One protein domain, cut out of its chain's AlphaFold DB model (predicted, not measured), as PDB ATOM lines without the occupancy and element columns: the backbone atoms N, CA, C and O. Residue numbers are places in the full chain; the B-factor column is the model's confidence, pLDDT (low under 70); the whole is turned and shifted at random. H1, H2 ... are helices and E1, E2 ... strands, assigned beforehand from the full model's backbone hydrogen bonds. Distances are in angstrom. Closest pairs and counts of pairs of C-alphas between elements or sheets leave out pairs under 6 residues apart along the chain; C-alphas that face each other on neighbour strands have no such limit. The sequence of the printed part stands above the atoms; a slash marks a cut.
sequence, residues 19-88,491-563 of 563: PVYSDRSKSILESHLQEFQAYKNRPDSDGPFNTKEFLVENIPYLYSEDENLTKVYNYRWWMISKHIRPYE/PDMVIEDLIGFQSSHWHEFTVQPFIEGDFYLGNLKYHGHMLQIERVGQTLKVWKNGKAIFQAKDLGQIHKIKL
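What this domain is: This is residues 19 to 88 and 491 to 563 of the 563 residues of an uncharacterized protein of Leadbetterella byssophila (strain DSM 17132 / JCM 16389 / KACC 11308 / NBRC 106382 / 4M15) (UniProt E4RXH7). An antiparallel sheet, E1 E4 E5 E6 E7, has crossed helices gathered at its E1 end and a two-strand ribbon, E3 and E8, near its E7 end. H1 crosses over E1 on one face and reaches beyond that edge, where H3 crosses it and H2 completes the cluster, while E2 leads away from H3 to the cut. The printed part has 143 residues, with four named helices and eight named strands in the order H1 H2 E1 H3 E2 H4 E3 E4 E5 E6 E7 E8, and its class is mixed, helices and strands. The whole is compact, with a radius of gyration of the C-alphas of 15.9 A and spans of 46 by 34 by 24 A.

Where its parts are: The large sheet holds E1, residues 61 to 64; E4, residues 519 to 526, 18.7 A long; E5, residues 529 to 536, 22.6 A; E6, residues 539 to 544, 16.9 A; and E7, residues 547 to 553, 18.6 A. E4 bends by 70 degrees at residue 523. H1, residues 22 to 36, is 21.4 A long and begins at C-alpha 22 (-2.939, 4.178, 41.292). H3, residues 67 to 82, is 23.1 A long. The shorter elements are H2, residues 52 to 58; E2, residues 84 to 88; H4, residues 491 to 498; E3, residues 508 to 511; and E8, residues 559 to 562, ending at C-alpha 562 (-18.229, -9.720, 47.629).

How they stand to each other: The large sheet is twisted, with E1 and E7 as edge strands. E4 E5 E6 E7 form a meander, each strand the antiparallel neighbour of the one before. N 63 and O 520 are 2.8 A apart between E1 and E4, N 521 and O 533 2.8 A between E4 and E5, N 534 and O 541 2.9 A between E5 and E6, and N 540 and O 552 2.8 A between E6 and E7. H1 and this sheet make two layers, a helix on one face of a sheet: H1 lies over E1 at a height over the sheet of 5.4 A and runs across the strands, at 83 degrees to E1 on the local plane. H3 is the hub, touching three helices, and only grazes the sheet with residues 69 to 74. Its residues 71 to 78 touch H1 at a steep tilt of 62 degrees, the closest C-alphas being those of Leu 29 and Asn 74, 6.3 A apart. H3 and H2 only just touch, with 3 pairs of C-alphas within 8 A, the closest being those of Leu 55 and Trp 78, 7.1 A apart. H3 and H4 touch, the closest C-alphas being those of Tyr 73 and Pro 491, 5.9 A apart. E3 and E8 are antiparallel neighbours, with N 509 and O 561 3.0 A apart, and E3 is near H4. Every O i to N i+4 pair is within hydrogen-bond range in H1, H2 and H4, and 11 of 12 are in H3.

The domain as a whole: The C-alphas of Glu 88 and Leu 555 are the two farthest apart, at 50.7 A. Residues 89 to 490 are not printed, and C-alphas 88 and 491 are 28.2 A apart across the cut. The link from H1 to H2, 15 residues, is long. The mean pLDDT of the printed part is 97.0, and no printed residue is under 70.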
ATOM      1  N   PRO A  19      -8.693   4.176  39.464       92.00
ATOM      2  CA  PRO A  19      -8.397   4.878  40.715       92.00
ATOM      3  C   PRO A  19      -7.536   6.120  40.499       92.00
ATOM      4  O   PRO A  19      -6.673   6.144  39.617       92.00
ATOM      5  N   VAL A  20      -7.768   7.145  41.316       94.19
ATOM      6  CA  VAL A  20      -7.085   8.444  41.255       94.19
ATOM      7  C   VAL A  20      -5.598   8.306  41.584       94.19
ATOM      8  O   VAL A  20      -4.763   8.893  40.895       94.19
ATOM      9  N   TYR A  21      -5.258   7.521  42.607       96.50
ATOM     10  CA  TYR A  21      -3.898   7.438  43.148       96.50
ATOM     11  C   TYR A  21      -3.087   6.230  42.663       96.50
ATOM     12  O   TYR A  21      -1.939   6.082  43.080       96.50
ATOM     13  N   SER A  22      -3.623   5.395  41.763       95.81
ATOM     14  CA  SER A  22      -2.939   4.178  41.292       95.81
ATOM     15  C   SER A  22      -1.536   4.463  40.745       95.81
ATOM     16  O   SER A  22      -0.548   4.007  41.320       95.81
ATOM     17  N   ASP A  23      -1.426   5.274  39.690       95.75
ATOM     18  CA  ASP A  23      -0.130   5.562  39.058       95.75
ATOM     19  C   ASP A  23       0.794   6.352  39.994       95.75
ATOM     20  O   ASP A  23       2.001   6.116  40.041       95.75
ATOM     21  N   ARG A  24       0.217   7.254  40.803       96.69
ATOM     22  CA  ARG A  24       0.963   8.051  41.785       96.69
ATOM     23  C   ARG A  24       1.604   7.165  42.854       96.69
ATOM     24  O   ARG A  24       2.777   7.359  43.151       96.69
ATOM     25  N   SER A  25       0.869   6.200  43.407       97.69
ATOM     26  CA  SER A  25       1.371   5.293  44.450       97.69
ATOM     27  C   SER A  25       2.558   4.456  43.964       97.69
ATOM     28  O   SER A  25       3.553   4.329  44.675       97.69
ATOM     29  N   LYS A  26       2.512   3.981  42.711       98.00
ATOM     30  CA  LYS A  26       3.631   3.277  42.079       98.00
ATOM     31  C   LYS A  26       4.846   4.192  41.909       98.00
ATOM     32  O   LYS A  26       5.941   3.820  42.312       98.00
ATOM     33  N   SER A  27       4.664   5.398  41.370       98.25
ATOM     34  CA  SER A  27       5.763   6.363  41.210       98.25
ATOM     35  C   SER A  27       6.397   6.765  42.547       98.25
ATOM     36  O   SER A  27       7.618   6.884  42.634       98.25
ATOM     37  N   ILE A  28       5.587   6.931  43.602       98.50
ATOM     38  CA  ILE A  28       6.071   7.185  44.968       98.50
ATOM     39  C   ILE A  28       6.917   6.011  45.461       98.50
ATOM     40  O   ILE A  28       8.017   6.233  45.962       98.50
ATOM     41  N   LEU A  29       6.444   4.770  45.291       98.75
ATOM     42  CA  LEU A  29       7.224   3.582  45.633       98.75
ATOM     43  C   LEU A  29       8.571   3.584  44.912       98.75
ATOM     44  O   LEU A  29       9.599   3.501  45.569       98.75
ATOM     45  N   GLU A  30       8.588   3.722  43.589       98.62
ATOM     46  CA  GLU A  30       9.834   3.685  42.822       98.62
ATOM     47  C   GLU A  30      10.842   4.762  43.256       98.62
ATOM     48  O   GLU A  30      12.033   4.467  43.366       98.62
ATOM     49  N   SER A  31      10.364   5.977  43.547       98.56
ATOM     50  CA  SER A  31      11.181   7.074  44.081       98.56
ATOM     51  C   SER A  31      11.755   6.740  45.463       98.56
ATOM     52  O   SER A  31      12.957   6.862  45.691       98.56
ATOM     53  N   HIS A  32      10.914   6.242  46.375       98.69
ATOM     54  CA  HIS A  32      11.336   5.814  47.708       98.69
ATOM     55  C   HIS A  32      12.369   4.682  47.643       98.69
ATOM     56  O   HIS A  32      13.373   4.731  48.343       98.69
ATOM     57  N   LEU A  33      12.185   3.689  46.768       98.56
ATOM     58  CA  LEU A  33      13.161   2.609  46.599       98.56
ATOM     59  C   LEU A  33      14.517   3.134  46.122       98.56
ATOM     60  O   LEU A  33      15.545   2.686  46.623       98.56
ATOM     61  N   GLN A  34      14.533   4.098  45.198       98.19
ATOM     62  CA  GLN A  34      15.776   4.741  44.773       98.19
ATOM     63  C   GLN A  34      16.474   5.459  45.938       98.19
ATOM     64  O   GLN A  34      17.694   5.360  46.064       98.19
ATOM     65  N   GLU A  35      15.715   6.145  46.795       98.12
ATOM     66  CA  GLU A  35      16.242   6.772  48.010       98.12
ATOM     67  C   GLU A  35      16.842   5.732  48.967       98.12
ATOM     68  O   GLU A  35      17.985   5.878  49.399       98.12
ATOM     69  N   PHE A  36      16.107   4.659  49.274       98.25
ATOM     70  CA  PHE A  36      16.535   3.658  50.255       98.25
ATOM     71  C   PHE A  36      17.782   2.897  49.800       98.25
ATOM     72  O   PHE A  36      18.646   2.603  50.623       98.25
ATOM     73  N   GLN A  37      17.943   2.665  48.491       96.81
ATOM     74  CA  GLN A  37      19.181   2.087  47.954       96.81
ATOM     75  C   GLN A  37      20.404   2.994  48.061       96.81
ATOM     76  O   GLN A  37      21.528   2.507  47.940       96.81
ATOM     77  N   ALA A  38      20.220   4.286  48.329       96.94
ATOM     78  CA  ALA A  38      21.319   5.196  48.619       96.94
ATOM     79  C   ALA A  38      21.692   5.249  50.115       96.94
ATOM     80  O   ALA A  38      22.682   5.902  50.461       96.94
ATOM     81  N   TYR A  39      20.934   4.590  51.005       97.00
ATOM     82  CA  TYR A  39      21.228   4.577  52.441       97.00
ATOM     83  C   TYR A  39      22.575   3.917  52.725       97.00
ATOM     84  O   TYR A  39      22.901   2.846  52.214       97.00
ATOM     85  N   LYS A  40      23.367   4.556  53.591       93.75
ATOM     86  CA  LYS A  40      24.717   4.100  53.934       93.75
ATOM     87  C   LYS A  40      24.714   3.307  55.236       93.75
ATOM     88  O   LYS A  40      23.824   3.446  56.073       93.75
ATOM     89  N   ASN A  41      25.764   2.510  55.445       92.44
ATOM     90  CA  ASN A  41      25.975   1.752  56.686       92.44
ATOM     91  C   ASN A  41      24.764   0.873  57.041       92.44
ATOM     92  O   ASN A  41      24.261   0.912  58.172       92.44
ATOM     93  N   ARG A  42      24.271   0.148  56.033       94.94
ATOM     94  CA  ARG A  42      23.188  -0.827  56.141       94.94
ATOM     95  C   ARG A  42      23.770  -2.236  56.035       94.94
ATOM     96  O   ARG A  42      24.742  -2.406  55.303       94.94
ATOM     97  N   PRO A  43      23.201  -3.221  56.743       95.31
ATOM     98  CA  PRO A  43      23.599  -4.614  56.577       95.31
ATOM     99  C   PRO A  43      23.329  -5.087  55.146       95.31
ATOM    100  O   PRO A  43      22.383  -4.615  54.501       95.31
ATOM    101  N   ASP A  44      24.148  -6.021  54.668       95.94
ATOM    102  CA  ASP A  44      23.933  -6.682  53.383       95.94
ATOM    103  C   ASP A  44      22.658  -7.532  53.416       95.94
ATOM    104  O   ASP A  44      22.231  -8.010  54.467       95.94
ATOM    105  N   SER A  45      22.038  -7.721  52.251       97.56
ATOM    106  CA  SER A  45      20.852  -8.576  52.136       97.56
ATOM    107  C   SER A  45      21.231 -10.054  52.253       97.56
ATOM    108  O   SER A  45      22.234 -10.487  51.691       97.56
ATOM    109  N   ASP A  46      20.382 -10.851  52.903       97.88
ATOM    110  CA  ASP A  46      20.545 -12.308  53.020       97.88
ATOM    111  C   ASP A  46      20.250 -13.068  51.715       97.88
ATOM    112  O   ASP A  46      20.485 -14.276  51.612       97.88
ATOM    113  N   GLY A  47      19.754 -12.364  50.698       97.12
ATOM    114  CA  GLY A  47      19.486 -12.903  49.375       97.12
ATOM    115  C   GLY A  47      19.291 -11.815  48.316       97.12
ATOM    116  O   GLY A  47      19.392 -10.621  48.600       97.12
ATOM    117  N   PRO A  48      19.006 -12.213  47.065       97.62
ATOM    118  CA  PRO A  48      19.040 -11.322  45.902       97.62
ATOM    119  C   PRO A  48      17.754 -10.499  45.690       97.62
ATOM    120  O   PRO A  48      17.559  -9.930  44.619       97.62
ATOM    121  N   PHE A  49      16.838 -10.464  46.662       98.31
ATOM    122  CA  PHE A  49      15.474  -9.965  46.449       98.31
ATOM    123  C   PHE A  49      15.278  -8.479  46.763       98.31
ATOM    124  O   PHE A  49      14.240  -7.923  46.412       98.31
ATOM    125  N   ASN A  50      16.261  -7.803  47.363       98.12
ATOM    126  CA  ASN A  50      16.200  -6.361  47.604       98.12
ATOM    127  C   ASN A  50      16.471  -5.552  46.320       98.12
ATOM    128  O   ASN A  50      17.470  -4.850  46.190       98.12
ATOM    129  N   THR A  51      15.575  -5.674  45.340       98.25
ATOM    130  CA  THR A  51      15.642  -4.988  44.042       98.25
ATOM    131  C   THR A  51      14.359  -4.212  43.771       98.25
ATOM    132  O   THR A  51      13.289  -4.539  44.295       98.25
ATOM    133  N   LYS A  52      14.459  -3.174  42.932       98.06
ATOM    134  CA  LYS A  52      13.298  -2.382  42.514       98.06
ATOM    135  C   LYS A  52      12.271  -3.272  41.815       98.06
ATOM    136  O   LYS A  52      11.084  -3.178  42.103       98.06
ATOM    137  N   GLU A  53      12.738  -4.145  40.931       98.12
ATOM    138  CA  GLU A  53      11.921  -5.035  40.111       98.12
ATOM    139  C   GLU A  53      11.111  -5.991  40.987       98.12
ATOM    140  O   GLU A  53       9.897  -6.101  40.817       98.12
ATOM    141  N   PHE A  54      11.764  -6.628  41.966       98.56
ATOM    142  CA  PHE A  54      11.090  -7.526  42.900       98.56
ATOM    143  C   PHE A  54      10.007  -6.800  43.699       98.56
ATOM    144  O   PHE A  54       8.874  -7.280  43.766       98.56
ATOM    145  N   LEU A  55      10.348  -5.651  44.291       98.69
ATOM    146  CA  LEU A  55       9.443  -4.903  45.161       98.69
ATOM    147  C   LEU A  55       8.242  -4.360  44.387       98.69
ATOM    148  O   LEU A  55       7.110  -4.570  44.814       98.69
ATOM    149  N   VAL A  56       8.463  -3.736  43.227       98.38
ATOM    150  CA  VAL A  56       7.381  -3.245  42.358       98.38
ATOM    151  C   VAL A  56       6.455  -4.390  41.940       98.38
ATOM    152  O   VAL A  56       5.240  -4.237  41.966       98.38
ATOM    153  N   GLU A  57       6.983  -5.567  41.605       98.31
ATOM    154  CA  GLU A  57       6.128  -6.688  41.206       98.31
ATOM    155  C   GLU A  57       5.313  -7.267  42.377       98.31
ATOM    156  O   GLU A  57       4.151  -7.640  42.186       98.31
ATOM    157  N   ASN A  58       5.892  -7.342  43.583       98.56
ATOM    158  CA  ASN A  58       5.377  -8.216  44.641       98.56
ATOM    159  C   ASN A  58       4.632  -7.543  45.793       98.56
ATOM    160  O   ASN A  58       3.860  -8.241  46.453       98.56
ATOM    161  N   ILE A  59       4.835  -6.253  46.068       98.69
ATOM    162  CA  ILE A  59       4.233  -5.619  47.254       98.69
ATOM    163  C   ILE A  59       2.962  -4.833  46.900       98.69
ATOM    164  O   ILE A  59       2.877  -4.265  45.804       98.69
ATOM    165  N   PRO A  60       1.983  -4.728  47.817       98.75
ATOM    166  CA  PRO A  60       0.878  -3.795  47.652       98.75
ATOM    167  C   PRO A  60       1.378  -2.346  47.651       98.75
ATOM    168  O   PRO A  60       2.288  -1.985  48.392       98.75
ATOM    169  N   TYR A  61       0.770  -1.500  46.826       98.62
ATOM    170  CA  TYR A  61       1.102  -0.078  46.760       98.62
ATOM    171  C   TYR A  61       0.215   0.716  47.702       98.62
ATOM    172  O   TYR A  61      -0.998   0.505  47.723       98.62
ATOM    173  N   LEU A  62       0.813   1.669  48.411       98.69
ATOM    174  CA  LEU A  62       0.111   2.564  49.317       98.69
ATOM    175  C   LEU A  62       0.229   4.014  48.847       98.69
ATOM    176  O   LEU A  62       1.295   4.474  48.436       98.69
ATOM    177  N   TYR A  63      -0.871   4.743  48.966       98.62
ATOM    178  CA  TYR A  63      -0.883   6.194  49.083       98.62
ATOM    179  C   TYR A  63      -1.721   6.579  50.302       98.62
ATOM    180  O   TYR A  63      -2.758   5.971  50.567       98.62
ATOM    181  N   SER A  64      -1.265   7.595  51.022       97.88
ATOM    182  CA  SER A  64      -1.933   8.225  52.156       97.88
ATOM    183  C   SER A  64      -1.609   9.717  52.117       97.88
ATOM    184  O   SER A  64      -0.504  10.088  51.712       97.88
ATOM    185  N   GLU A  65      -2.536  10.571  52.551       96.25
ATOM    186  CA  GLU A  65      -2.251  11.998  52.778       96.25
ATOM    187  C   GLU A  65      -1.121  12.221  53.794       96.25
ATOM    188  O   GLU A  65      -0.372  13.188  53.683       96.25
ATOM    189  N   ASP A  66      -0.953  11.303  54.752       97.00
ATOM    190  CA  ASP A  66       0.270  11.220  55.553       97.00
ATOM    191  C   ASP A  66       1.401  10.588  54.717       97.00
ATOM    192  O   ASP A  66       1.490   9.363  54.553       97.00
ATOM    193  N   GLU A  67       2.266  11.442  54.166       97.31
ATOM    194  CA  GLU A  67       3.412  11.029  53.350       97.31
ATOM    195  C   GLU A  67       4.448  10.231  54.159       97.31
ATOM    196  O   GLU A  67       5.052   9.298  53.621       97.31
ATOM    197  N   ASN A  68       4.603  10.512  55.460       97.69
ATOM    198  CA  ASN A  68       5.529   9.775  56.324       97.69
ATOM    199  C   ASN A  68       5.051   8.339  56.535       97.69
ATOM    200  O   ASN A  68       5.857   7.411  56.466       97.69
ATOM    201  N   LEU A  69       3.742   8.131  56.717       98.56
ATOM    202  CA  LEU A  69       3.160   6.787  56.769       98.56
ATOM    203  C   LEU A  69       3.464   6.004  55.483       98.56
ATOM    204  O   LEU A  69       3.897   4.852  55.550       98.56
ATOM    205  N   THR A  70       3.291   6.635  54.317       98.69
ATOM    206  CA  THR A  70       3.586   6.008  53.016       98.69
ATOM    207  C   THR A  70       5.073   5.681  52.869       98.69
ATOM    208  O   THR A  70       5.438   4.599  52.400       98.69
ATOM    209  N   LYS A  71       5.954   6.589  53.301       98.81
ATOM    210  CA  LYS A  71       7.404   6.392  53.246       98.81
ATOM    211  C   LYS A  71       7.865   5.256  54.158       98.81
ATOM    212  O   LYS A  71       8.587   4.378  53.690       98.81
ATOM    213  N   VAL A  72       7.384   5.206  55.404       98.81
ATOM    214  CA  VAL A  72       7.663   4.099  56.336       98.81
ATOM    215  C   VAL A  72       7.117   2.779  55.796       98.81
ATOM    216  O   VAL A  72       7.829   1.782  55.824       98.81
ATOM    217  N   TYR A  73       5.897   2.751  55.252       98.94
ATOM    218  CA  TYR A  73       5.326   1.541  54.653       98.94
ATOM    219  C   TYR A  73       6.214   0.974  53.533       98.94
ATOM    220  O   TYR A  73       6.553  -0.210  53.548       98.94
ATOM    221  N   ASN A  74       6.668   1.829  52.609       98.88
ATOM    222  CA  ASN A  74       7.576   1.420  51.534       98.88
ATOM    223  C   ASN A  74       8.955   1.002  52.075       98.88
ATOM    224  O   ASN A  74       9.510   0.006  51.611       98.88
ATOM    225  N   TYR A  75       9.495   1.714  53.072       98.88
ATOM    226  CA  TYR A  75      10.757   1.353  53.729       98.88
ATOM    227  C   TYR A  75      10.671  -0.023  54.389       98.88
ATOM    228  O   TYR A  75      11.591  -0.826  54.267       98.88
ATOM    229  N   ARG A  76       9.554  -0.332  55.054       98.88
ATOM    230  CA  ARG A  76       9.356  -1.621  55.715       98.88
ATOM    231  C   ARG A  76       9.353  -2.771  54.717       98.88
ATOM    232  O   ARG A  76      10.003  -3.771  54.987       98.88
ATOM    233  N   TRP A  77       8.723  -2.621  53.555       98.94
ATOM    234  CA  TRP A  77       8.808  -3.622  52.486       98.94
ATOM    235  C   TRP A  77      10.205  -3.755  51.884       98.94
ATOM    236  O   TRP A  77      10.680  -4.873  51.670       98.94
ATOM    237  N   TRP A  78      10.878  -2.628  51.650       98.88
ATOM    238  CA  TRP A  78      12.273  -2.623  51.225       98.88
ATOM    239  C   TRP A  78      13.150  -3.391  52.220       98.88
ATOM    240  O   TRP A  78      13.835  -4.327  51.819       98.88
ATOM    241  N   MET A  79      13.050  -3.093  53.516       98.56
ATOM    242  CA  MET A  79      13.772  -3.793  54.580       98.56
ATOM    243  C   MET A  79      13.436  -5.291  54.595       98.56
ATOM    244  O   MET A  79      14.343  -6.117  54.553       98.56
ATOM    245  N   ILE A  80      12.150  -5.657  54.545       98.88
ATOM    246  CA  ILE A  80      11.700  -7.058  54.534       98.88
ATOM    247  C   ILE A  80      12.326  -7.836  53.371       98.88
ATOM    248  O   ILE A  80      12.763  -8.970  53.559       98.88
ATOM    249  N   SER A  81      12.428  -7.236  52.179       98.81
ATOM    250  CA  SER A  81      13.041  -7.908  51.024       98.81
ATOM    251  C   SER A  81      14.528  -8.242  51.210       98.81
ATOM    252  O   SER A  81      15.029  -9.152  50.551       98.81
ATOM    253  N   LYS A  82      15.226  -7.565  52.134       98.75
ATOM    254  CA  LYS A  82      16.617  -7.877  52.495       98.75
ATOM    255  C   LYS A  82      16.740  -9.157  53.321       98.75
ATOM    256  O   LYS A  82      17.788  -9.789  53.281       98.75
ATOM    257  N   HIS A  83      15.689  -9.550  54.039       98.81
ATOM    258  CA  HIS A  83      15.666 -10.751  54.881       98.81
ATOM    259  C   HIS A  83      15.260 -12.023  54.136       98.81
ATOM    260  O   HIS A  83      15.199 -13.092  54.745       98.81
ATOM    261  N   ILE A  84      14.952 -11.928  52.839       98.69
ATOM    262  CA  ILE A  84      14.560 -13.082  52.032       98.69
ATOM    263  C   ILE A  84      15.799 -13.911  51.722       98.69
ATOM    264  O   ILE A  84      16.670 -13.483  50.964       98.69
ATOM    265  N   ARG A  85      15.844 -15.126  52.266       98.06
ATOM    266  CA  ARG A  85      17.002 -16.010  52.187       98.06
ATOM    267  C   ARG A  85      16.642 -17.338  51.518       98.06
ATOM    268  O   ARG A  85      15.895 -18.128  52.101       98.06
ATOM    269  N   PRO A  86      17.190 -17.638  50.328       98.31
ATOM    270  CA  PRO A  86      17.198 -18.996  49.800       98.31
ATOM    271  C   PRO A  86      18.028 -19.911  50.704       98.31
ATOM    272  O   PRO A  86      19.142 -19.566  51.104       98.31
ATOM    273  N   TYR A  87      17.507 -21.091  51.005       98.06
ATOM    274  CA  TYR A  87      18.144 -22.070  51.871       98.06
ATOM    275  C   TYR A  87      18.006 -23.469  51.276       98.06
ATOM    276  O   TYR A  87      16.901 -23.970  51.096       98.06
ATOM    277  N   GLU A  88      19.131 -24.104  50.965       98.00
ATOM    278  CA  GLU A  88      19.169 -25.523  50.618       98.00
ATOM    279  C   GLU A  88      19.385 -26.319  51.902       98.00
ATOM    280  O   GLU A  88      20.434 -26.205  52.541       98.00
ATOM    281  N   PRO A 491       3.550  -3.315  57.664       98.81
ATOM    282  CA  PRO A 491       2.688  -3.438  56.492       98.81
ATOM    283  C   PRO A 491       1.325  -4.071  56.780       98.81
ATOM    284  O   PRO A 491       0.310  -3.539  56.332       98.81
ATOM    285  N   ASP A 492       1.292  -5.142  57.577       98.81
ATOM    286  CA  ASP A 492       0.051  -5.796  57.985       98.81
ATOM    287  C   ASP A 492      -0.891  -4.859  58.744       98.81
ATOM    288  O   ASP A 492      -2.066  -4.753  58.409       98.81
ATOM    289  N   MET A 493      -0.360  -4.120  59.723       98.44
ATOM    290  CA  MET A 493      -1.126  -3.152  60.511       98.44
ATOM    291  C   MET A 493      -1.696  -2.049  59.613       98.44
ATOM    292  O   MET A 493      -2.837  -1.616  59.783       98.44
ATOM    293  N   VAL A 494      -0.929  -1.590  58.621       98.81
ATOM    294  CA  VAL A 494      -1.436  -0.594  57.676       98.81
ATOM    295  C   VAL A 494      -2.587  -1.170  56.847       98.81
ATOM    296  O   VAL A 494      -3.632  -0.534  56.738       98.81
ATOM    297  N   ILE A 495      -2.440  -2.382  56.309       98.88
ATOM    298  CA  ILE A 495      -3.446  -3.014  55.445       98.88
ATOM    299  C   ILE A 495      -4.701  -3.426  56.233       98.88
ATOM    300  O   ILE A 495      -5.812  -3.012  55.893       98.88
ATOM    301  N   GLU A 496      -4.558  -4.228  57.288       98.12
ATOM    302  CA  GLU A 496      -5.711  -4.768  58.012       98.12
ATOM    303  C   GLU A 496      -6.336  -3.775  58.982       98.12
ATOM    304  O   GLU A 496      -7.556  -3.804  59.166       98.12
ATOM    305  N   ASP A 497      -5.545  -2.898  59.600       97.81
ATOM    306  CA  ASP A 497      -6.019  -2.117  60.742       97.81
ATOM    307  C   ASP A 497      -6.267  -0.647  60.382       97.81
ATOM    308  O   ASP A 497      -7.344  -0.132  60.690       97.81
ATOM    309  N   LEU A 498      -5.340   0.015  59.675       97.94
ATOM    310  CA  LEU A 498      -5.525   1.406  59.231       97.94
ATOM    311  C   LEU A 498      -6.450   1.515  58.019       97.94
ATOM    312  O   LEU A 498      -7.461   2.214  58.093       97.94
ATOM    313  N   ILE A 499      -6.138   0.822  56.922       98.25
ATOM    314  CA  ILE A 499      -7.040   0.727  55.766       98.25
ATOM    315  C   ILE A 499      -8.287  -0.079  56.142       98.25
ATOM    316  O   ILE A 499      -9.388   0.201  55.663       98.25
ATOM    317  N   GLY A 500      -8.140  -1.040  57.054       97.75
ATOM    318  CA  GLY A 500      -9.267  -1.799  57.573       97.75
ATOM    319  C   GLY A 500      -9.654  -2.994  56.711       97.75
ATOM    320  O   GLY A 500     -10.795  -3.437  56.828       97.75
ATOM    321  N   PHE A 501      -8.776  -3.476  55.823       98.44
ATOM    322  CA  PHE A 501      -9.049  -4.622  54.953       98.44
ATOM    323  C   PHE A 501      -8.979  -5.927  55.752       98.44
ATOM    324  O   PHE A 501      -7.905  -6.404  56.090       98.44
ATOM    325  N   GLN A 502     -10.126  -6.523  56.056       98.12
ATOM    326  CA  GLN A 502     -10.207  -7.767  56.822       98.12
ATOM    327  C   GLN A 502     -10.483  -8.939  55.881       98.12
ATOM    328  O   GLN A 502     -11.542  -9.009  55.247       98.12
ATOM    329  N   SER A 503      -9.511  -9.847  55.807       97.88
ATOM    330  CA  SER A 503      -9.563 -11.058  54.986       97.88
ATOM    331  C   SER A 503     -10.559 -12.101  55.523       97.88
ATOM    332  O   SER A 503     -10.921 -12.111  56.700       97.88
ATOM    333  N   SER A 504     -11.026 -12.996  54.650       97.69
ATOM    334  CA  SER A 504     -12.018 -14.036  54.942       97.69
ATOM    335  C   SER A 504     -11.717 -15.314  54.153       97.69
ATOM    336  O   SER A 504     -11.134 -15.268  53.074       97.69
ATOM    337  N   HIS A 505     -12.164 -16.466  54.660       97.75
ATOM    338  CA  HIS A 505     -12.139 -17.733  53.905       97.75
ATOM    339  C   HIS A 505     -13.195 -17.797  52.800       97.75
ATOM    340  O   HIS A 505     -13.151 -18.667  51.936       97.75
ATOM    341  N   TRP A 506     -14.160 -16.885  52.825       95.62
ATOM    342  CA  TRP A 506     -15.223 -16.785  51.832       95.62
ATOM    343  C   TRP A 506     -14.838 -15.787  50.735       95.62
ATOM    344  O   TRP A 506     -13.974 -14.943  50.958       95.62
ATOM    345  N   HIS A 507     -15.496 -15.840  49.570       95.69
ATOM    346  CA  HIS A 507     -15.283 -14.911  48.443       95.69
ATOM    347  C   HIS A 507     -15.808 -13.489  48.721       95.69
ATOM    348  O   HIS A 507     -16.658 -12.940  48.021       95.69
ATOM    349  N   GLU A 508     -15.318 -12.903  49.800       97.69
ATOM    350  CA  GLU A 508     -15.673 -11.605  50.337       97.69
ATOM    351  C   GLU A 508     -14.542 -11.097  51.231       97.69
ATOM    352  O   GLU A 508     -13.623 -11.828  51.595       97.69
ATOM    353  N   PHE A 509     -14.628  -9.833  51.602       98.38
ATOM    354  CA  PHE A 509     -13.815  -9.212  52.639       98.38
ATOM    355  C   PHE A 509     -14.612  -8.060  53.252       98.38
ATOM    356  O   PHE A 509     -15.688  -7.697  52.754       98.38
ATOM    357  N   THR A 510     -14.104  -7.475  54.334       98.25
ATOM    358  CA  THR A 510     -14.666  -6.223  54.854       98.25
ATOM    359  C   THR A 510     -13.650  -5.097  54.846       98.25
ATOM    360  O   THR A 510     -12.458  -5.352  54.974       98.25
ATOM    361  N   VAL A 511     -14.125  -3.859  54.724       97.81
ATOM    362  CA  VAL A 511     -13.309  -2.645  54.839       97.81
ATOM    363  C   VAL A 511     -13.947  -1.713  55.859       97.81
ATOM    364  O   VAL A 511     -15.136  -1.410  55.759       97.81
ATOM    365  N   GLN A 512     -13.165  -1.262  56.835       96.50
ATOM    366  CA  GLN A 512     -13.552  -0.191  57.755       96.50
ATOM    367  C   GLN A 512     -12.321   0.663  58.095       96.50
ATOM    368  O   GLN A 512     -11.569   0.308  59.014       96.50
ATOM    369  N   PRO A 513     -12.120   1.779  57.377       96.44
ATOM    370  CA  PRO A 513     -10.917   2.587  57.511       96.44
ATOM    371  C   PRO A 513     -10.821   3.289  58.871       96.44
ATOM    372  O   PRO A 513     -11.737   3.991  59.314       96.44
ATOM    373  N   PHE A 514      -9.673   3.133  59.526       95.94
ATOM    374  CA  PHE A 514      -9.269   3.948  60.670       95.94
ATOM    375  C   PHE A 514      -8.342   5.095  60.278       95.94
ATOM    376  O   PHE A 514      -8.358   6.117  60.966       95.94
ATOM    377  N   ILE A 515      -7.619   4.947  59.164       94.88
ATOM    378  CA  ILE A 515      -6.773   5.979  58.562       94.88
ATOM    379  C   ILE A 515      -7.550   7.287  58.333       94.88
ATOM    380  O   ILE A 515      -8.759   7.279  58.070       94.88
ATOM    381  N   GLU A 516      -6.858   8.416  58.440       92.00
ATOM    382  CA  GLU A 516      -7.383   9.761  58.182       92.00
ATOM    383  C   GLU A 516      -6.997  10.215  56.762       92.00
ATOM    384  O   GLU A 516      -5.991   9.758  56.230       92.00
ATOM    385  N   GLY A 517      -7.808  11.077  56.137       94.81
ATOM    386  CA  GLY A 517      -7.522  11.622  54.800       94.81
ATOM    387  C   GLY A 517      -7.702  10.648  53.628       94.81
ATOM    388  O   GLY A 517      -8.135   9.501  53.785       94.81
ATOM    389  N   ASP A 518      -7.406  11.106  52.421       97.56
ATOM    390  CA  ASP A 518      -7.451  10.264  51.232       97.56
ATOM    391  C   ASP A 518      -6.388   9.160  51.279       97.56
ATOM    392  O   ASP A 518      -5.266   9.345  51.762       97.56
ATOM    393  N   PHE A 519      -6.745   7.981  50.769       98.12
ATOM    394  CA  PHE A 519      -5.830   6.848  50.697       98.12
ATOM    395  C   PHE A 519      -6.090   5.981  49.472       98.12
ATOM    396  O   PHE A 519      -7.194   5.943  48.924       98.12
ATOM    397  N   TYR A 520      -5.079   5.202  49.106       98.69
ATOM    398  CA  TYR A 520      -5.189   4.126  48.134       98.69
ATOM    399  C   TYR A 520      -4.339   2.929  48.550       98.69
ATOM    400  O   TYR A 520      -3.191   3.088  48.954       98.69
ATOM    401  N   LEU A 521      -4.907   1.734  48.411       98.75
ATOM    402  CA  LEU A 521      -4.228   0.450  48.524       98.75
ATOM    403  C   LEU A 521      -4.451  -0.326  47.225       98.75
ATOM    404  O   LEU A 521      -5.586  -0.665  46.889       98.75
ATOM    405  N   GLY A 522      -3.381  -0.617  46.496       98.00
ATOM    406  CA  GLY A 522      -3.434  -1.304  45.207       98.00
ATOM    407  C   GLY A 522      -2.380  -2.381  45.063       98.00
ATOM    408  O   GLY A 522      -1.657  -2.682  46.004       98.00
ATOM    409  N   ASN A 523      -2.305  -2.986  43.873       97.69
ATOM    410  CA  ASN A 523      -1.464  -4.165  43.618       97.69
ATOM    411  C   ASN A 523      -1.681  -5.297  44.651       97.69
ATOM    412  O   ASN A 523      -0.802  -6.114  44.901       97.69
ATOM    413  N   LEU A 524      -2.872  -5.352  45.254       98.44
ATOM    414  CA  LEU A 524      -3.203  -6.285  46.320       98.44
ATOM    415  C   LEU A 524      -3.782  -7.561  45.707       98.44
ATOM    416  O   LEU A 524      -4.861  -7.523  45.115       98.44
ATOM    417  N   LYS A 525      -3.097  -8.697  45.841       98.62
ATOM    418  CA  LYS A 525      -3.616  -9.982  45.360       98.62
ATOM    419  C   LYS A 525      -4.405 -10.680  46.461       98.62
ATOM    420  O   LYS A 525      -3.841 -11.072  47.472       98.62
ATOM    421  N   TYR A 526      -5.693 -10.891  46.231       98.75
ATOM    422  CA  TYR A 526      -6.596 -11.544  47.177       98.75
ATOM    423  C   TYR A 526      -7.489 -12.532  46.433       98.75
ATOM    424  O   TYR A 526      -8.121 -12.164  45.442       98.75
ATOM    425  N   HIS A 527      -7.509 -13.797  46.864       98.31
ATOM    426  CA  HIS A 527      -8.311 -14.866  46.237       98.31
ATOM    427  C   HIS A 527      -8.080 -14.990  44.716       98.31
ATOM    428  O   HIS A 527      -8.995 -15.251  43.941       98.31
ATOM    429  N   GLY A 528      -6.841 -14.758  44.266       97.81
ATOM    430  CA  GLY A 528      -6.473 -14.810  42.845       97.81
ATOM    431  C   GLY A 528      -6.917 -13.597  42.014       97.81
ATOM    432  O   GLY A 528      -6.790 -13.613  40.791       97.81
ATOM    433  N   HIS A 529      -7.415 -12.539  42.649       98.25
ATOM    434  CA  HIS A 529      -7.803 -11.293  41.996       98.25
ATOM    435  C   HIS A 529      -6.913 -10.131  42.422       98.25
ATOM    436  O   HIS A 529      -6.470 -10.067  43.566       98.25
ATOM    437  N   MET A 530      -6.690  -9.190  41.505       98.06
ATOM    438  CA  MET A 530      -6.029  -7.927  41.816       98.06
ATOM    439  C   MET A 530      -7.069  -6.932  42.311       98.06
ATOM    440  O   MET A 530      -7.986  -6.562  41.570       98.06
ATOM    441  N   LEU A 531      -6.920  -6.503  43.557       98.50
ATOM    442  CA  LEU A 531      -7.775  -5.526  44.202       98.50
ATOM    443  C   LEU A 531      -7.105  -4.155  44.261       98.50
ATOM    444  O   LEU A 531      -5.884  -4.028  44.376       98.50
ATOM    445  N   GLN A 532      -7.948  -3.132  44.178       98.44
ATOM    446  CA  GLN A 532      -7.604  -1.740  44.441       98.44
ATOM    447  C   GLN A 532      -8.705  -1.157  45.325       98.44
ATOM    448  O   GLN A 532      -9.885  -1.393  45.062       98.44
ATOM    449  N   ILE A 533      -8.329  -0.433  46.370       98.25
ATOM    450  CA  ILE A 533      -9.224   0.170  47.359       98.25
ATOM    451  C   ILE A 533      -8.804   1.624  47.495       98.25
ATOM    452  O   ILE A 533      -7.633   1.905  47.720       98.25
ATOM    453  N   GLU A 534      -9.745   2.546  47.353       97.62
ATOM    454  CA  GLU A 534      -9.459   3.977  47.382       97.62
ATOM    455  C   GLU A 534     -10.522   4.716  48.176       97.62
ATOM    456  O   GLU A 534     -11.716   4.463  47.990       97.62
ATOM    457  N   ARG A 535     -10.095   5.669  49.004       97.31
ATOM    458  CA  ARG A 535     -10.967   6.700  49.559       97.31
ATOM    459  C   ARG A 535     -10.528   8.065  49.047       97.31
ATOM    460  O   ARG A 535      -9.377   8.436  49.236       97.31
ATOM    461  N   VAL A 536     -11.466   8.784  48.426       96.25
ATOM    462  CA  VAL A 536     -11.314  10.186  47.998       96.25
ATOM    463  C   VAL A 536     -12.447  11.006  48.612       96.25
ATOM    464  O   VAL A 536     -13.634  10.741  48.365       96.25
ATOM    465  N   GLY A 537     -12.094  11.979  49.444       94.56
ATOM    466  CA  GLY A 537     -12.997  12.642  50.371       94.56
ATOM    467  C   GLY A 537     -13.754  11.621  51.220       94.56
ATOM    468  O   GLY A 537     -13.184  10.825  51.957       94.56
ATOM    469  N   GLN A 538     -15.080  11.609  51.088       93.94
ATOM    470  CA  GLN A 538     -15.944  10.656  51.798       93.94
ATOM    471  C   GLN A 538     -16.330   9.439  50.953       93.94
ATOM    472  O   GLN A 538     -17.217   8.697  51.353       93.94
ATOM    473  N   THR A 539     -15.757   9.237  49.764       96.31
ATOM    474  CA  THR A 539     -16.175   8.149  48.868       96.31
ATOM    475  C   THR A 539     -15.152   7.024  48.875       96.31
ATOM    476  O   THR A 539     -14.045   7.209  48.381       96.31
ATOM    477  N   LEU A 540     -15.551   5.852  49.372       97.44
ATOM    478  CA  LEU A 540     -14.792   4.608  49.291       97.44
ATOM    479  C   LEU A 540     -15.189   3.842  48.027       97.44
ATOM    480  O   LEU A 540     -16.377   3.626  47.775       97.44
ATOM    481  N   LYS A 541     -14.204   3.400  47.248       97.38
ATOM    482  CA  LYS A 541     -14.379   2.592  46.039       97.38
ATOM    483  C   LYS A 541     -13.461   1.381  46.059       97.38
ATOM    484  O   LYS A 541     -12.360   1.433  46.604       97.38
ATOM    485  N   VAL A 542     -13.915   0.300  45.427       97.94
ATOM    486  CA  VAL A 542     -13.113  -0.909  45.222       97.94
ATOM    487  C   VAL A 542     -13.215  -1.379  43.784       97.94
ATOM    488  O   VAL A 542     -14.307  -1.436  43.210       97.94
ATOM    489  N   TRP A 543     -12.077  -1.797  43.242       98.06
ATOM    490  CA  TRP A 543     -11.958  -2.444  41.947       98.06
ATOM    491  C   TRP A 543     -11.407  -3.855  42.099       98.06
ATOM    492  O   TRP A 543     -10.497  -4.098  42.889       98.06
ATOM    493  N   LYS A 544     -11.926  -4.764  41.276       97.50
ATOM    494  CA  LYS A 544     -11.416  -6.117  41.064       97.50
ATOM    495  C   LYS A 544     -11.004  -6.248  39.606       97.50
ATOM    496  O   LYS A 544     -11.819  -6.029  38.711       97.50
ATOM    497  N   ASN A 545      -9.747  -6.609  39.363       96.62
ATOM    498  CA  ASN A 545      -9.169  -6.778  38.026       96.62
ATOM    499  C   ASN A 545      -9.458  -5.574  37.103       96.62
ATOM    500  O   ASN A 545      -9.844  -5.736  35.948       96.62
ATOM    501  N   GLY A 546      -9.342  -4.357  37.646       94.06
ATOM    502  CA  GLY A 546      -9.577  -3.102  36.921       94.06
ATOM    503  C   GLY A 546     -11.045  -2.677  36.780       94.06
ATOM    504  O   GLY A 546     -11.306  -1.574  36.308       94.06
ATOM    505  N   LYS A 547     -12.016  -3.489  37.217       95.25
ATOM    506  CA  LYS A 547     -13.446  -3.147  37.181       95.25
ATOM    507  C   LYS A 547     -13.945  -2.737  38.563       95.25
ATOM    508  O   LYS A 547     -13.755  -3.483  39.520       95.25
ATOM    509  N   ALA A 548     -14.621  -1.594  38.665       95.88
ATOM    510  CA  ALA A 548     -15.266  -1.172  39.908       95.88
ATOM    511  C   ALA A 548     -16.353  -2.184  40.323       95.88
ATOM    512  O   ALA A 548     -17.210  -2.544  39.513       95.88
ATOM    513  N   ILE A 549     -16.306  -2.640  41.576       96.69
ATOM    514  CA  ILE A 549     -17.262  -3.595  42.164       96.69
ATOM    515  C   ILE A 549     -18.001  -3.028  43.379       96.69
ATOM    516  O   ILE A 549     -19.012  -3.583  43.798       96.69
ATOM    517  N   PHE A 550     -17.512  -1.924  43.945       97.06
ATOM    518  CA  PHE A 550     -18.100  -1.310  45.127       97.06
ATOM    519  C   PHE A 550     -17.869   0.199  45.132       97.06
ATOM    520  O   PHE A 550     -16.793   0.673  44.761       97.06
ATOM    521  N   GLN A 551     -18.872   0.935  45.601       96.25
ATOM    522  CA  GLN A 551     -18.780   2.352  45.923       96.25
ATOM    523  C   GLN A 551     -19.743   2.666  47.068       96.25
ATOM    524  O   GLN A 551     -20.922   2.321  46.996       96.25
ATOM    525  N   ALA A 552     -19.265   3.358  48.098       95.62
ATOM    526  CA  ALA A 552     -20.095   3.848  49.192       95.62
ATOM    527  C   ALA A 552     -19.521   5.137  49.783       95.62
ATOM    528  O   ALA A 552     -18.360   5.475  49.556       95.62
ATOM    529  N   LYS A 553     -20.336   5.843  50.572       94.19
ATOM    530  CA  LYS A 553     -19.790   6.845  51.486       94.19
ATOM    531  C   LYS A 553     -19.110   6.135  52.657       94.19
ATOM    532  O   LYS A 553     -19.731   5.265  53.265       94.19
ATOM    533  N   ASP A 554     -17.877   6.514  52.968       88.38
ATOM    534  CA  ASP A 554     -17.186   6.099  54.185       88.38
ATOM    535  C   ASP A 554     -17.622   7.002  55.339       88.38
ATOM    536  O   ASP A 554     -17.211   8.156  55.452       88.38
ATOM    537  N   LEU A 555     -18.508   6.463  56.169       82.94
ATOM    538  CA  LEU A 555     -19.016   7.110  57.378       82.94
ATOM    539  C   LEU A 555     -18.499   6.399  58.641       82.94
ATOM    540  O   LEU A 555     -19.149   6.439  59.683       82.94
ATOM    541  N   GLY A 556     -17.358   5.700  58.548       81.38
ATOM    542  CA  GLY A 556     -16.775   4.927  59.653       81.38
ATOM    543  C   GLY A 556     -17.440   3.568  59.906       81.38
ATOM    544  O   GLY A 556     -17.167   2.919  60.918       81.38
ATOM    545  N   GLN A 557     -18.305   3.127  58.993       88.19
ATOM    546  CA  GLN A 557     -19.028   1.859  59.069       88.19
ATOM    547  C   GLN A 557     -18.245   0.699  58.439       88.19
ATOM    548  O   GLN A 557     -17.352   0.900  57.618       88.19
ATOM    549  N   ILE A 558     -18.605  -0.533  58.801       93.50
ATOM    550  CA  ILE A 558     -18.042  -1.734  58.175       93.50
ATOM    551  C   ILE A 558     -18.729  -1.981  56.832       93.50
ATOM    552  O   ILE A 558     -19.945  -2.165  56.765       93.50
ATOM    553  N   HIS A 559     -17.940  -2.041  55.763       95.75
ATOM    554  CA  HIS A 559     -18.404  -2.370  54.420       95.75
ATOM    555  C   HIS A 559     -18.062  -3.818  54.088       95.75
ATOM    556  O   HIS A 559     -16.891  -4.165  53.981       95.75
ATOM    557  N   LYS A 560     -19.079  -4.665  53.902       97.00
ATOM    558  CA  LYS A 560     -18.913  -6.049  53.444       97.00
ATOM    559  C   LYS A 560     -18.987  -6.112  51.920       97.00
ATOM    560  O   LYS A 560     -19.984  -5.686  51.339       97.00
ATOM    561  N   ILE A 561     -17.950  -6.648  51.281       97.62
ATOM    562  CA  ILE A 561     -17.765  -6.604  49.826       97.62
ATOM    563  C   ILE A 561     -17.569  -8.026  49.313       97.62
ATOM    564  O   ILE A 561     -16.712  -8.749  49.812       97.62
ATOM    565  N   LYS A 562     -18.368  -8.430  48.320       95.88
ATOM    566  CA  LYS A 562     -18.229  -9.720  47.629       95.88
ATOM    567  C   LYS A 562     -17.294  -9.578  46.432       95.88
ATOM    568  O   LYS A 562     -17.311  -8.535  45.777       95.88
ATOM    569  N   LEU A 563     -16.504 -10.617  46.166       90.94
ATOM    570  CA  LEU A 563     -15.584 -10.673  45.028       90.94
ATOM    571  C   LEU A 563     -16.289 -10.979  43.712       90.94
ATOM    572  O   LEU A 563     -17.181 -11.847  43.674       90.94
TER     573      LEU A 563